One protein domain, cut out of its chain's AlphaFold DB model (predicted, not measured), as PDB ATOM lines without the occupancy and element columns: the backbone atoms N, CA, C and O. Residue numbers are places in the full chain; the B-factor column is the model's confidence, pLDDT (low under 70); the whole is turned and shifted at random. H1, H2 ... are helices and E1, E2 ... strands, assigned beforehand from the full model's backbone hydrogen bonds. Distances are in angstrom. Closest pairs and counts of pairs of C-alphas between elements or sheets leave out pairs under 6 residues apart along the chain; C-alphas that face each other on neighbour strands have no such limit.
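AT A GLANCE: This is residues 87 to 183 of the 187 residues of an uncharacterized protein of Cynara cardunculus var. scolymus (UniProt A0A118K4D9). What is the main shape? A strongly twisted antiparallel sheet, in the order E1 E2 E3 E4, has the helix H1 crossing one face, while E3 and E4 run on past E2 as a two-stranded arm toward the short helix H3. What is it made of? The 97 printed residues, of mixed class, include three named helices and four named strands in the order E1 H1 H2 E2 E3 H3 E4. The whole is only just loose, close to compact, with a radius of gyration of the C-alphas of 15.4 A and spans of 48 by 34 by 25 A.

IN THESE COORDINATES: What comes first? E1, residues 91 to 95, begins with C-alpha 91 at (-41.206, -28.143, 19.608). H1, residues 100 to 113, is 19.7 A long, and H2 is residues 122 to 125. What follows? E2, residues 129 to 135, spans 19.8 A, and E3, residues 146 to 155, spans 26.3 A. H3 is residues 158 to 161, and E4, residues 170 to 178, spans 22.4 A, ending with C-alpha 178 at (-45.287, -39.340, 23.920).

HOW THE PARTS SIT: Which atoms pair the strands? Within hydrogen-bond range are N 94 and O 132 of E1 and E2, 3.0 A, N 131 and O 150 of the hairpin E2 and E3, 2.9 A, and N 155 and O 170 of E3 and E4, 2.8 A. E4 bends by 64 degrees at residue 174. Where are the helices? H1 is on one face, two layers of helix and sheet, at a height over the sheet of 8.9 A, across the strands; the C-alphas of Gln 110 and Ala 177 of E4, the closest pair, are 5.3 A apart. H2 only grazes the sheet with residue 125, and H3 is not on it. In H1 every O i to N i+4 pair is within hydrogen-bond range; H2 and H3 are too short for one.

THE WHOLE: How far does it reach? The two C-alphas farthest apart, of Gln 141 and Ser 159, are 49.3 A apart. Is it whole and sure? The printed part has no cut and no long link; pLDDT is under 70 at residues 115 to 128 and 136 to 144.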
ATOM      1  N   LYS A  87     -36.159 -24.880  22.239       83.31
ATOM      2  CA  LYS A  87     -37.209 -24.527  21.279       83.31
ATOM      3  C   LYS A  87     -36.690 -24.690  19.855       83.31
ATOM      4  O   LYS A  87     -36.041 -23.790  19.329       83.31
ATOM      5  N   GLU A  88     -36.960 -25.834  19.241       79.00
ATOM      6  CA  GLU A  88     -36.454 -26.183  17.910       79.00
ATOM      7  C   GLU A  88     -37.458 -27.049  17.148       79.00
ATOM      8  O   GLU A  88     -38.229 -27.795  17.744       79.00
ATOM      9  N   TYR A  89     -37.447 -26.965  15.813       79.62
ATOM     10  CA  TYR A  89     -38.267 -27.807  14.926       79.62
ATOM     11  C   TYR A  89     -39.778 -27.815  15.237       79.62
ATOM     12  O   TYR A  89     -40.447 -28.821  15.018       79.62
ATOM     13  N   GLY A  90     -40.324 -26.707  15.746       81.88
ATOM     14  CA  GLY A  90     -41.743 -26.614  16.115       81.88
ATOM     15  C   GLY A  90     -42.087 -27.209  17.489       81.88
ATOM     16  O   GLY A  90     -43.263 -27.289  17.848       81.88
ATOM     17  N   TRP A  91     -41.075 -27.611  18.258       84.12
ATOM     18  CA  TRP A  91     -41.206 -28.143  19.608       84.12
ATOM     19  C   TRP A  91     -40.627 -27.177  20.626       84.12
ATOM     20  O   TRP A  91     -39.600 -26.544  20.375       84.12
ATOM     21  N   GLN A  92     -41.245 -27.114  21.802       87.50
ATOM     22  CA  GLN A  92     -40.658 -26.477  22.975       87.50
ATOM     23  C   GLN A  92     -40.636 -27.451  24.155       87.50
ATOM     24  O   GLN A  92     -41.572 -28.221  24.348       87.50
ATOM     25  N   VAL A  93     -39.552 -27.436  24.928       88.81
ATOM     26  CA  VAL A  93     -39.393 -28.264  26.129       88.81
ATOM     27  C   VAL A  93     -39.173 -27.357  27.322       88.81
ATOM     28  O   VAL A  93     -38.307 -26.480  27.290       88.81
ATOM     29  N   ARG A  94     -39.917 -27.601  28.396       90.06
ATOM     30  CA  ARG A  94     -39.794 -26.866  29.657       90.06
ATOM     31  C   ARG A  94     -39.938 -27.799  30.850       90.06
ATOM     32  O   ARG A  94     -40.326 -28.958  30.712       90.06
ATOM     33  N   LYS A  95     -39.620 -27.285  32.035       87.62
ATOM     34  CA  LYS A  95     -39.933 -27.980  33.283       87.62
ATOM     35  C   LYS A  95     -41.457 -28.027  33.465       87.62
ATOM     36  O   LYS A  95     -42.133 -27.036  33.181       87.62
ATOM     37  N   MET A  96     -41.969 -29.160  33.943       88.38
ATOM     38  CA  MET A  96     -43.362 -29.281  34.369       88.38
ATOM     39  C   MET A  96     -43.644 -28.313  35.528       88.38
ATOM     40  O   MET A  96     -42.832 -28.190  36.451       88.38
ATOM     41  N   VAL A  97     -44.792 -27.645  35.490       86.19
ATOM     42  CA  VAL A  97     -45.319 -26.846  36.601       86.19
ATOM     43  C   VAL A  97     -46.165 -27.746  37.500       86.19
ATOM     44  O   VAL A  97     -46.984 -28.527  37.023       86.19
ATOM     45  N   GLU A  98     -45.989 -27.622  38.815       82.81
ATOM     46  CA  GLU A  98     -46.757 -28.356  39.835       82.81
ATOM     47  C   GLU A  98     -48.170 -27.755  40.005       82.81
ATOM     48  O   GLU A  98     -48.550 -27.317  41.087       82.81
ATOM     49  N   LYS A  99     -48.944 -27.693  38.911       83.81
ATOM     50  CA  LYS A  99     -50.362 -27.298  38.889       83.81
ATOM     51  C   LYS A  99     -51.212 -28.520  38.554       83.81
ATOM     52  O   LYS A  99     -50.877 -29.264  37.632       83.81
ATOM     53  N   ASP A 100     -52.331 -28.705  39.251       81.88
ATOM     54  CA  ASP A 100     -53.202 -29.883  39.107       81.88
ATOM     55  C   ASP A 100     -53.605 -30.185  37.659       81.88
ATOM     56  O   ASP A 100     -53.634 -31.342  37.238       81.88
ATOM     57  N   GLU A 101     -53.893 -29.150  36.871       86.75
ATOM     58  CA  GLU A 101     -54.265 -29.275  35.457       86.75
ATOM     59  C   GLU A 101     -53.122 -29.839  34.601       86.75
ATOM     60  O   GLU A 101     -53.334 -30.709  33.747       86.75
ATOM     61  N   GLU A 102     -51.898 -29.369  34.850       87.31
ATOM     62  CA  GLU A 102     -50.707 -29.791  34.118       87.31
ATOM     63  C   GLU A 102     -50.289 -31.203  34.530       87.31
ATOM     64  O   GLU A 102     -50.088 -32.063  33.673       87.31
ATOM     65  N   MET A 103     -50.269 -31.484  35.836       85.81
ATOM     66  CA  MET A 103     -49.977 -32.815  36.370       85.81
ATOM     67  C   MET A 103     -50.974 -33.862  35.858       85.81
ATOM     68  O   MET A 103     -50.575 -34.958  35.466       85.81
ATOM     69  N   ARG A 104     -52.268 -33.520  35.780       86.62
ATOM     70  CA  ARG A 104     -53.293 -34.397  35.191       86.62
ATOM     71  C   ARG A 104     -53.031 -34.661  33.708       86.62
ATOM     72  O   ARG A 104     -53.204 -35.787  33.248       86.62
ATOM     73  N   SER A 105     -52.601 -33.644  32.962       87.19
ATOM     74  CA  SER A 105     -52.257 -33.785  31.542       87.19
ATOM     75  C   SER A 105     -51.043 -34.697  31.344       87.19
ATOM     76  O   SER A 105     -51.078 -35.591  30.501       87.19
ATOM     77  N   VAL A 106     -50.010 -34.543  32.176       87.31
ATOM     78  CA  VAL A 106     -48.833 -35.424  32.208       87.31
ATOM     79  C   VAL A 106     -49.217 -36.868  32.524       87.31
ATOM     80  O   VAL A 106     -48.853 -37.773  31.768       87.31
ATOM     81  N   ALA A 107     -50.020 -37.084  33.569       84.50
ATOM     82  CA  ALA A 107     -50.495 -38.413  33.946       84.50
ATOM     83  C   ALA A 107     -51.297 -39.075  32.815       84.50
ATOM     84  O   ALA A 107     -51.129 -40.266  32.555       84.50
ATOM     85  N   ASN A 108     -52.120 -38.308  32.094       85.56
ATOM     86  CA  ASN A 108     -52.860 -38.809  30.935       85.56
ATOM     87  C   ASN A 108     -51.928 -39.236  29.794       85.56
ATOM     88  O   ASN A 108     -52.115 -40.317  29.237       85.56
ATOM     89  N   ILE A 109     -50.910 -38.433  29.462       86.31
ATOM     90  CA  ILE A 109     -49.921 -38.778  28.424       86.31
ATOM     91  C   ILE A 109     -49.177 -40.058  28.807       86.31
ATOM     92  O   ILE A 109     -49.014 -40.954  27.978       86.31
ATOM     93  N   GLN A 110     -48.743 -40.163  30.064       83.38
ATOM     94  CA  GLN A 110     -48.077 -41.355  30.578       83.38
ATOM     95  C   GLN A 110     -49.009 -42.576  30.544       83.38
ATOM     96  O   GLN A 110     -48.597 -43.630  30.068       83.38
ATOM     97  N   ALA A 111     -50.274 -42.449  30.953       81.31
ATOM     98  CA  ALA A 111     -51.250 -43.541  30.924       81.31
ATOM     99  C   ALA A 111     -51.604 -43.993  29.496       81.31
ATOM    100  O   ALA A 111     -51.730 -45.189  29.233       81.31
ATOM    101  N   GLU A 112     -51.733 -43.062  28.549       79.56
ATOM    102  CA  GLU A 112     -51.915 -43.403  27.134       79.56
ATOM    103  C   GLU A 112     -50.674 -44.126  26.596       79.56
ATOM    104  O   GLU A 112     -50.770 -45.111  25.849       79.56
ATOM    105  N   ALA A 113     -49.490 -43.643  26.980       76.81
ATOM    106  CA  ALA A 113     -48.244 -44.165  26.464       76.81
ATOM    107  C   ALA A 113     -47.876 -45.538  27.023       76.81
ATOM    108  O   ALA A 113     -47.380 -46.379  26.267       76.81
ATOM    109  N   PHE A 114     -48.170 -45.774  28.298       70.81
ATOM    110  CA  PHE A 114     -47.917 -47.015  29.005       70.81
ATOM    111  C   PHE A 114     -49.248 -47.731  29.259       70.81
ATOM    112  O   PHE A 114     -49.965 -47.439  30.205       70.81
ATOM    113  N   HIS A 115     -49.570 -48.737  28.438       57.97
ATOM    114  CA  HIS A 115     -50.790 -49.556  28.576       57.97
ATOM    115  C   HIS A 115     -50.854 -50.409  29.870       57.97
ATOM    116  O   HIS A 115     -51.771 -51.215  30.026       57.97
ATOM    117  N   GLN A 116     -49.903 -50.262  30.798       54.25
ATOM    118  CA  GLN A 116     -49.967 -50.856  32.133       54.25
ATOM    119  C   GLN A 116     -50.024 -49.743  33.188       54.25
ATOM    120  O   GLN A 116     -49.019 -49.055  33.381       54.25
ATOM    121  N   PRO A 117     -51.162 -49.565  33.888       48.97
ATOM    122  CA  PRO A 117     -51.246 -48.641  35.008       48.97
ATOM    123  C   PRO A 117     -50.400 -49.194  36.154       48.97
ATOM    124  O   PRO A 117     -50.819 -50.071  36.908       48.97
ATOM    125  N   LEU A 118     -49.169 -48.710  36.270       51.91
ATOM    126  CA  LEU A 118     -48.313 -49.022  37.403       51.91
ATOM    127  C   LEU A 118     -48.684 -48.056  38.539       51.91
ATOM    128  O   LEU A 118     -48.130 -46.975  38.695       51.91
ATOM    129  N   ILE A 119     -49.684 -48.480  39.315       49.53
ATOM    130  CA  ILE A 119     -50.405 -47.742  40.374       49.53
ATOM    131  C   ILE A 119     -49.509 -47.277  41.546       49.53
ATOM    132  O   ILE A 119     -49.981 -46.596  42.447       49.53
ATOM    133  N   PHE A 120     -48.224 -47.642  41.561       50.09
ATOM    134  CA  PHE A 120     -47.293 -47.333  42.656       50.09
ATOM    135  C   PHE A 120     -46.461 -46.056  42.427       50.09
ATOM    136  O   PHE A 120     -45.629 -45.703  43.255       50.09
ATOM    137  N   PHE A 121     -46.640 -45.367  41.298       52.31
ATOM    138  CA  PHE A 121     -45.665 -44.371  40.851       52.31
ATOM    139  C   PHE A 121     -45.998 -42.903  41.128       52.31
ATOM    140  O   PHE A 121     -45.093 -42.080  41.047       52.31
ATOM    141  N   ASN A 122     -47.217 -42.551  41.543       53.44
ATOM    142  CA  ASN A 122     -47.542 -41.134  41.760       53.44
ATOM    143  C   ASN A 122     -46.666 -40.481  42.847       53.44
ATOM    144  O   ASN A 122     -46.110 -39.422  42.604       53.44
ATOM    145  N   ASP A 123     -46.420 -41.128  43.989       52.94
ATOM    146  CA  ASP A 123     -45.728 -40.454  45.105       52.94
ATOM    147  C   ASP A 123     -44.205 -40.293  44.911       52.94
ATOM    148  O   ASP A 123     -43.576 -39.461  45.565       52.94
ATOM    149  N   VAL A 124     -43.594 -41.073  44.010       49.78
ATOM    150  CA  VAL A 124     -42.135 -41.080  43.773       49.78
ATOM    151  C   VAL A 124     -41.742 -40.225  42.563       49.78
ATOM    152  O   VAL A 124     -40.626 -39.710  42.514       49.78
ATOM    153  N   PHE A 125     -42.646 -40.025  41.602       52.09
ATOM    154  CA  PHE A 125     -42.346 -39.314  40.353       52.09
ATOM    155  C   PHE A 125     -42.060 -37.823  40.574       52.09
ATOM    156  O   PHE A 125     -41.232 -37.238  39.879       52.09
ATOM    157  N   PHE A 126     -42.649 -37.225  41.610       53.47
ATOM    158  CA  PHE A 126     -42.510 -35.795  41.900       53.47
ATOM    159  C   PHE A 126     -41.199 -35.405  42.604       53.47
ATOM    160  O   PHE A 126     -40.923 -34.221  42.776       53.47
ATOM    161  N   GLN A 127     -40.349 -36.363  42.996       48.12
ATOM    162  CA  GLN A 127     -39.006 -36.052  43.514       48.12
ATOM    163  C   GLN A 127     -38.024 -35.662  42.383       48.12
ATOM    164  O   GLN A 127     -36.909 -35.208  42.649       48.12
ATOM    165  N   TYR A 128     -38.426 -35.845  41.124       59.56
ATOM    166  CA  TYR A 128     -37.580 -35.763  39.937       59.56
ATOM    167  C   TYR A 128     -37.941 -34.568  39.051       59.56
ATOM    168  O   TYR A 128     -39.023 -33.993  39.149       59.56
ATOM    169  N   ALA A 129     -37.019 -34.160  38.178       73.44
ATOM    170  CA  ALA A 129     -37.317 -33.125  37.201       73.44
ATOM    171  C   ALA A 129     -38.160 -33.751  36.084       73.44
ATOM    172  O   ALA A 129     -37.642 -34.461  35.228       73.44
ATOM    173  N   CYS A 130     -39.465 -33.501  36.103       85.56
ATOM    174  CA  CYS A 130     -40.335 -33.814  34.979       85.56
ATOM    175  C   CYS A 130     -40.189 -32.708  33.924       85.56
ATOM    176  O   CYS A 130     -40.353 -31.522  34.238       85.56
ATOM    177  N   LEU A 131     -39.833 -33.078  32.693       90.25
ATOM    178  CA  LEU A 131     -39.835 -32.160  31.555       90.25
ATOM    179  C   LEU A 131     -41.002 -32.497  30.639       90.25
ATOM    180  O   LEU A 131     -41.271 -33.663  30.351       90.25
ATOM    181  N   VAL A 132     -41.657 -31.454  30.150       91.50
ATOM    182  CA  VAL A 132     -42.798 -31.554  29.248       91.50
ATOM    183  C   VAL A 132     -42.428 -30.981  27.889       91.50
ATOM    184  O   VAL A 132     -41.714 -29.979  27.796       91.50
ATOM    185  N   ALA A 133     -42.897 -31.645  26.839       92.19
ATOM    186  CA  ALA A 133     -42.794 -31.185  25.465       92.19
ATOM    187  C   ALA A 133     -44.142 -30.621  25.014       92.19
ATOM    188  O   ALA A 133     -45.180 -31.262  25.187       92.19
ATOM    189  N   GLU A 134     -44.107 -29.445  24.404       89.94
ATOM    190  CA  GLU A 134     -45.263 -28.735  23.871       89.94
ATOM    191  C   GLU A 134     -45.072 -28.457  22.384       89.94
ATOM    192  O   GLU A 134     -43.953 -28.227  21.904       89.94
ATOM    193  N   THR A 135     -46.180 -28.447  21.652       85.56
ATOM    194  CA  THR A 135     -46.201 -27.937  20.282       85.56
ATOM    195  C   THR A 135     -46.089 -26.416  20.305       85.56
ATOM    196  O   THR A 135     -46.785 -25.735  21.059       85.56
ATOM    197  N   SER A 136     -45.214 -25.856  19.470       69.50
ATOM    198  CA  SER A 136     -45.199 -24.415  19.235       69.50
ATOM    199  C   SER A 136     -46.106 -24.107  18.046       69.50
ATOM    200  O   SER A 136     -45.646 -24.049  16.906       69.50
ATOM    201  N   THR A 137     -47.404 -23.963  18.289       62.88
ATOM    202  CA  THR A 137     -48.323 -23.398  17.298       62.88
ATOM    203  C   THR A 137     -48.019 -21.904  17.170       62.88
ATOM    204  O   THR A 137     -47.854 -21.197  18.162       62.88
ATOM    205  N   THR A 138     -47.818 -21.434  15.937       54.19
ATOM    206  CA  THR A 138     -47.532 -20.020  15.627       54.19
ATOM    207  C   THR A 138     -48.775 -19.143  15.658       54.19
ATOM    208  O   THR A 138     -48.651 -17.926  15.562       54.19
ATOM    209  N   ASP A 139     -49.951 -19.752  15.788       54.09
ATOM    210  CA  ASP A 139     -51.217 -19.046  15.841       54.09
ATOM    211  C   ASP A 139     -51.591 -18.834  17.308       54.09
ATOM    212  O   ASP A 139     -51.848 -19.792  18.038       54.09
ATOM    213  N   ASP A 140     -51.638 -17.566  17.720       53.62
ATOM    214  CA  ASP A 140     -51.889 -17.076  19.089       53.62
ATOM    215  C   ASP A 140     -53.229 -17.540  19.714       53.62
ATOM    216  O   ASP A 140     -53.594 -17.120  20.811       53.62
ATOM    217  N   GLN A 141     -53.986 -18.400  19.026       51.41
ATOM    218  CA  GLN A 141     -55.274 -18.941  19.457       51.41
ATOM    219  C   GLN A 141     -55.236 -20.432  19.816       51.41
ATOM    220  O   GLN A 141     -56.128 -20.897  20.527       51.41
ATOM    221  N   GLU A 142     -54.225 -21.192  19.382       57.62
ATOM    222  CA  GLU A 142     -54.105 -22.599  19.765       57.62
ATOM    223  C   GLU A 142     -53.292 -22.723  21.052       57.62
ATOM    224  O   GLU A 142     -52.091 -22.449  21.087       57.62
ATOM    225  N   LYS A 143     -53.968 -23.133  22.134       61.38
ATOM    226  CA  LYS A 143     -53.334 -23.411  23.426       61.38
ATOM    227  C   LYS A 143     -52.190 -24.410  23.228       61.38
ATOM    228  O   LYS A 143     -52.393 -25.467  22.636       61.38
ATOM    229  N   GLN A 144     -51.015 -24.079  23.766       69.88
ATOM    230  CA  GLN A 144     -49.855 -24.972  23.791       69.88
ATOM    231  C   GLN A 144     -50.271 -26.299  24.429       69.88
ATOM    232  O   GLN A 144     -50.679 -26.338  25.590       69.88
ATOM    233  N   GLN A 145     -50.229 -27.375  23.643       83.94
ATOM    234  CA  GLN A 145     -50.644 -28.693  24.101       83.94
ATOM    235  C   GLN A 145     -49.417 -29.488  24.533       83.94
ATOM    236  O   GLN A 145     -48.470 -29.639  23.758       83.94
ATOM    237  N   LEU A 146     -49.462 -30.054  25.743       89.44
ATOM    238  CA  LEU A 146     -48.496 -31.069  26.151       89.44
ATOM    239  C   LEU A 146     -48.657 -32.317  25.280       89.44
ATOM    240  O   LEU A 146     -49.742 -32.891  25.182       89.44
ATOM    241  N   VAL A 147     -47.560 -32.773  24.690       91.00
ATOM    242  CA  VAL A 147     -47.544 -33.951  23.810       91.00
ATOM    243  C   VAL A 147     -46.645 -35.070  24.305       91.00
ATOM    244  O   VAL A 147     -46.719 -36.196  23.811       91.00
ATOM    245  N   GLY A 148     -45.762 -34.761  25.249       90.62
ATOM    246  CA  GLY A 148     -44.723 -35.667  25.683       90.62
ATOM    247  C   GLY A 148     -44.151 -35.268  27.028       90.62
ATOM    248  O   GLY A 148     -44.203 -34.106  27.426       90.62
ATOM    249  N   VAL A 149     -43.633 -36.270  27.719       91.06
ATOM    250  CA  VAL A 149     -43.122 -36.185  29.078       91.06
ATOM    251  C   VAL A 149     -41.853 -37.013  29.167       91.06
ATOM    252  O   VAL A 149     -41.777 -38.112  28.608       91.06
ATOM    253  N   VAL A 150     -40.866 -36.496  29.887       90.62
ATOM    254  CA  VAL A 150     -39.695 -37.256  30.306       90.62
ATOM    255  C   VAL A 150     -39.442 -37.053  31.794       90.62
ATOM    256  O   VAL A 150     -39.359 -35.926  32.283       90.62
ATOM    257  N   ASP A 151     -39.297 -38.166  32.500       86.50
ATOM    258  CA  ASP A 151     -38.956 -38.202  33.915       86.50
ATOM    259  C   ASP A 151     -37.432 -38.333  34.037       86.50
ATOM    260  O   ASP A 151     -36.852 -39.332  33.586       86.50
ATOM    261  N   VAL A 152     -36.760 -37.316  34.602       85.62
ATOM    262  CA  VAL A 152     -35.296 -37.324  34.768       85.62
ATOM    263  C   VAL A 152     -34.830 -37.066  36.196       85.62
ATOM    264  O   VAL A 152     -35.323 -36.195  36.913       85.62
ATOM    265  N   THR A 153     -33.786 -37.787  36.591       83.94
ATOM    266  CA  THR A 153     -33.094 -37.633  37.874       83.94
ATOM    267  C   THR A 153     -31.647 -37.218  37.634       83.94
ATOM    268  O   THR A 153     -30.952 -37.844  36.839       83.94
ATOM    269  N   VAL A 154     -31.154 -36.202  38.344       83.88
ATOM    270  CA  VAL A 154     -29.727 -35.840  38.308       83.88
ATOM    271  C   VAL A 154     -28.947 -36.747  39.259       83.88
ATOM    272  O   VAL A 154     -29.258 -36.813  40.448       83.88
ATOM    273  N   PHE A 155     -27.904 -37.402  38.757       83.81
ATOM    274  CA  PHE A 155     -26.997 -38.234  39.545       83.81
ATOM    275  C   PHE A 155     -25.549 -37.745  39.465       83.81
ATOM    276  O   PHE A 155     -25.110 -37.169  38.470       83.81
ATOM    277  N   ARG A 156     -24.797 -38.025  40.537       88.56
ATOM    278  CA  ARG A 156     -23.369 -37.701  40.698       88.56
ATOM    279  C   ARG A 156     -22.553 -38.918  41.127       88.56
ATOM    280  O   ARG A 156     -21.768 -38.866  42.066       88.56
ATOM    281  N   ASP A 157     -22.827 -40.057  40.502       90.88
ATOM    282  CA  ASP A 157     -22.113 -41.294  40.808       90.88
ATOM    283  C   ASP A 157     -20.731 -41.293  40.138       90.88
ATOM    284  O   ASP A 157     -20.627 -41.430  38.919       90.88
ATOM    285  N   GLU A 158     -19.673 -41.180  40.943       91.12
ATOM    286  CA  GLU A 158     -18.269 -41.210  40.508       91.12
ATOM    287  C   GLU A 158     -17.915 -42.463  39.691       91.12
ATOM    288  O   GLU A 158     -17.094 -42.420  38.770       91.12
ATOM    289  N   SER A 159     -18.546 -43.602  39.996       93.00
ATOM    290  CA  SER A 159     -18.306 -44.856  39.283       93.00
ATOM    291  C   SER A 159     -18.841 -44.829  37.849       93.00
ATOM    292  O   SER A 159     -18.297 -45.526  36.989       93.00
ATOM    293  N   VAL A 160     -19.847 -43.998  37.581       89.94
ATOM    294  CA  VAL A 160     -20.398 -43.742  36.247       89.94
ATOM    295  C   VAL A 160     -19.650 -42.585  35.590       89.94
ATOM    296  O   VAL A 160     -19.168 -42.737  34.469       89.94
ATOM    297  N   ILE A 161     -19.482 -41.472  36.312       91.69
ATOM    298  CA  ILE A 161     -18.865 -40.233  35.820       91.69
ATOM    299  C   ILE A 161     -17.454 -40.462  35.284       91.69
ATOM    300  O   ILE A 161     -17.117 -39.910  34.245       91.69
ATOM    301  N   LYS A 162     -16.648 -41.335  35.901       91.44
ATOM    302  CA  LYS A 162     -15.297 -41.653  35.397       91.44
ATOM    303  C   LYS A 162     -15.263 -42.188  33.954       91.44
ATOM    304  O   LYS A 162     -14.193 -42.226  33.352       91.44
ATOM    305  N   HIS A 163     -16.397 -42.648  33.422       92.12
ATOM    306  CA  HIS A 163     -16.540 -43.115  32.042       92.12
ATOM    307  C   HIS A 163     -17.153 -42.059  31.105       92.12
ATOM    308  O   HIS A 163     -17.222 -42.292  29.900       92.12
ATOM    309  N   LEU A 164     -17.603 -40.918  31.634       88.94
ATOM    310  CA  LEU A 164     -18.156 -39.798  30.879       88.94
ATOM    311  C   LEU A 164     -17.075 -38.723  30.724       88.94
ATOM    312  O   LEU A 164     -16.491 -38.260  31.702       88.94
ATOM    313  N   SER A 165     -16.788 -38.312  29.492       82.75
ATOM    314  CA  SER A 165     -15.814 -37.250  29.240       82.75
ATOM    315  C   SER A 165     -16.361 -35.899  29.706       82.75
ATOM    316  O   SER A 165     -17.376 -35.440  29.185       82.75
ATOM    317  N   GLU A 166     -15.662 -35.265  30.650       84.75
ATOM    318  CA  GLU A 166     -15.856 -33.863  31.068       84.75
ATOM    319  C   GLU A 166     -17.205 -33.528  31.747       84.75
ATOM    320  O   GLU A 166     -17.573 -32.357  31.849       84.75
ATOM    321  N   ALA A 167     -17.932 -34.522  32.268       86.12
ATOM    322  CA  ALA A 167     -19.187 -34.310  32.996       86.12
ATOM    323  C   ALA A 167     -19.000 -34.409  34.522       86.12
ATOM    324  O   ALA A 167     -18.267 -35.264  35.001       86.12
ATOM    325  N   ASN A 168     -19.702 -33.569  35.294       86.19
ATOM    326  CA  ASN A 168     -19.728 -33.633  36.772       86.19
ATOM    327  C   ASN A 168     -21.022 -34.255  37.326       86.19
ATOM    328  O   ASN A 168     -21.132 -34.542  38.516       86.19
ATOM    329  N   GLU A 169     -22.028 -34.407  36.474       87.00
ATOM    330  CA  GLU A 169     -23.319 -35.011  36.779       87.00
ATOM    331  C   GLU A 169     -23.931 -35.547  35.484       87.00
ATOM    332  O   GLU A 169     -23.518 -35.163  34.388       87.00
ATOM    333  N   TYR A 170     -24.895 -36.450  35.611       86.12
ATOM    334  CA  TYR A 170     -25.629 -36.999  34.477       86.12
ATOM    335  C   TYR A 170     -27.121 -37.076  34.783       86.12
ATOM    336  O   TYR A 170     -27.531 -37.181  35.941       86.12
ATOM    337  N   LEU A 171     -27.933 -37.028  33.729       87.38
ATOM    338  CA  LEU A 171     -29.369 -37.259  33.816       87.38
ATOM    339  C   LEU A 171     -29.647 -38.748  33.615       87.38
ATOM    340  O   LEU A 171     -29.316 -39.317  32.577       87.38
ATOM    341  N   TYR A 172     -30.265 -39.375  34.606       86.00
ATOM    342  CA  TYR A 172     -30.894 -40.678  34.465       86.00
ATOM    343  C   TYR A 172     -32.332 -40.478  34.002       86.00
ATOM    344  O   TYR A 172     -33.106 -39.797  34.673       86.00
ATOM    345  N   VAL A 173     -32.683 -41.070  32.865       88.25
ATOM    346  CA  VAL A 173     -34.042 -41.030  32.323       88.25
ATOM    347  C   VAL A 173     -34.794 -42.262  32.815       88.25
ATOM    348  O   VAL A 173     -34.457 -43.380  32.427       88.25
ATOM    349  N   SER A 174     -35.792 -42.069  33.677       83.31
ATOM    350  CA  SER A 174     -36.599 -43.164  34.230       83.31
ATOM    351  C   SER A 174     -37.814 -43.502  33.365       83.31
ATOM    352  O   SER A 174     -38.251 -44.653  33.361       83.31
ATOM    353  N   GLY A 175     -38.333 -42.533  32.605       83.50
ATOM    354  CA  GLY A 175     -39.513 -42.707  31.764       83.50
ATOM    355  C   GLY A 175     -39.572 -41.697  30.623       83.50
ATOM    356  O   GLY A 175     -39.173 -40.547  30.779       83.50
ATOM    357  N   ILE A 176     -40.063 -42.141  29.461       89.25
ATOM    358  CA  ILE A 176     -40.380 -41.287  28.308       89.25
ATOM    359  C   ILE A 176     -41.769 -41.671  27.808       89.25
ATOM    360  O   ILE A 176     -42.000 -42.824  27.441       89.25
ATOM    361  N   ALA A 177     -42.675 -40.702  27.745       89.38
ATOM    362  CA  ALA A 177     -44.018 -40.866  27.211       89.38
ATOM    363  C   ALA A 177     -44.280 -39.822  26.126       89.38
ATOM    364  O   ALA A 177     -43.970 -38.651  26.298       89.38
ATOM    365  N   VAL A 178     -44.869 -40.239  25.007       90.00
ATOM    366  CA  VAL A 178     -45.287 -39.340  23.920       90.00
ATOM    367  C   VAL A 178     -46.660 -39.789  23.441       90.00
ATOM    368  O   VAL A 178     -46.876 -40.993  23.267       90.00
ATOM    369  N   LEU A 179     -47.582 -38.857  23.215       85.81
ATOM    370  CA  LEU A 179     -48.900 -39.132  22.636       85.81
ATOM    371  C   LEU A 179     -48.769 -39.868  21.301       85.81
ATOM    372  O   LEU A 179     -47.869 -39.580  20.508       85.81
ATOM    373  N   ARG A 180     -49.668 -40.820  21.022       84.06
ATOM    374  CA  ARG A 180     -49.531 -41.707  19.849       84.06
ATOM    375  C   ARG A 180     -49.426 -40.937  18.528       84.06
ATOM    376  O   ARG A 180     -48.625 -41.316  17.679       84.06
ATOM    377  N   ASN A 181     -50.178 -39.847  18.389       85.50
ATOM    378  CA  ASN A 181     -50.240 -39.035  17.166       85.50
ATOM    379  C   ASN A 181     -48.936 -38.290  16.843       85.50
ATOM    380  O   ASN A 181     -48.766 -37.821  15.724       85.50
ATOM    381  N   PHE A 182     -48.015 -38.202  17.804       85.88
ATOM    382  CA  PHE A 182     -46.733 -37.514  17.657       85.88
ATOM    383  C   PHE A 182     -45.543 -38.483  17.636       85.88
ATOM    384  O   PHE A 182     -44.388 -38.064  17.670       85.88
ATOM    385  N   ARG A 183     -45.807 -39.794  17.565       86.19
ATOM    386  CA  ARG A 183     -44.770 -40.814  17.381       86.19
ATOM    387  C   ARG A 183     -44.513 -41.018  15.896       86.19
ATOM    388  O   ARG A 183     -45.449 -41.112  15.105       86.19
TER     389      ARG A 183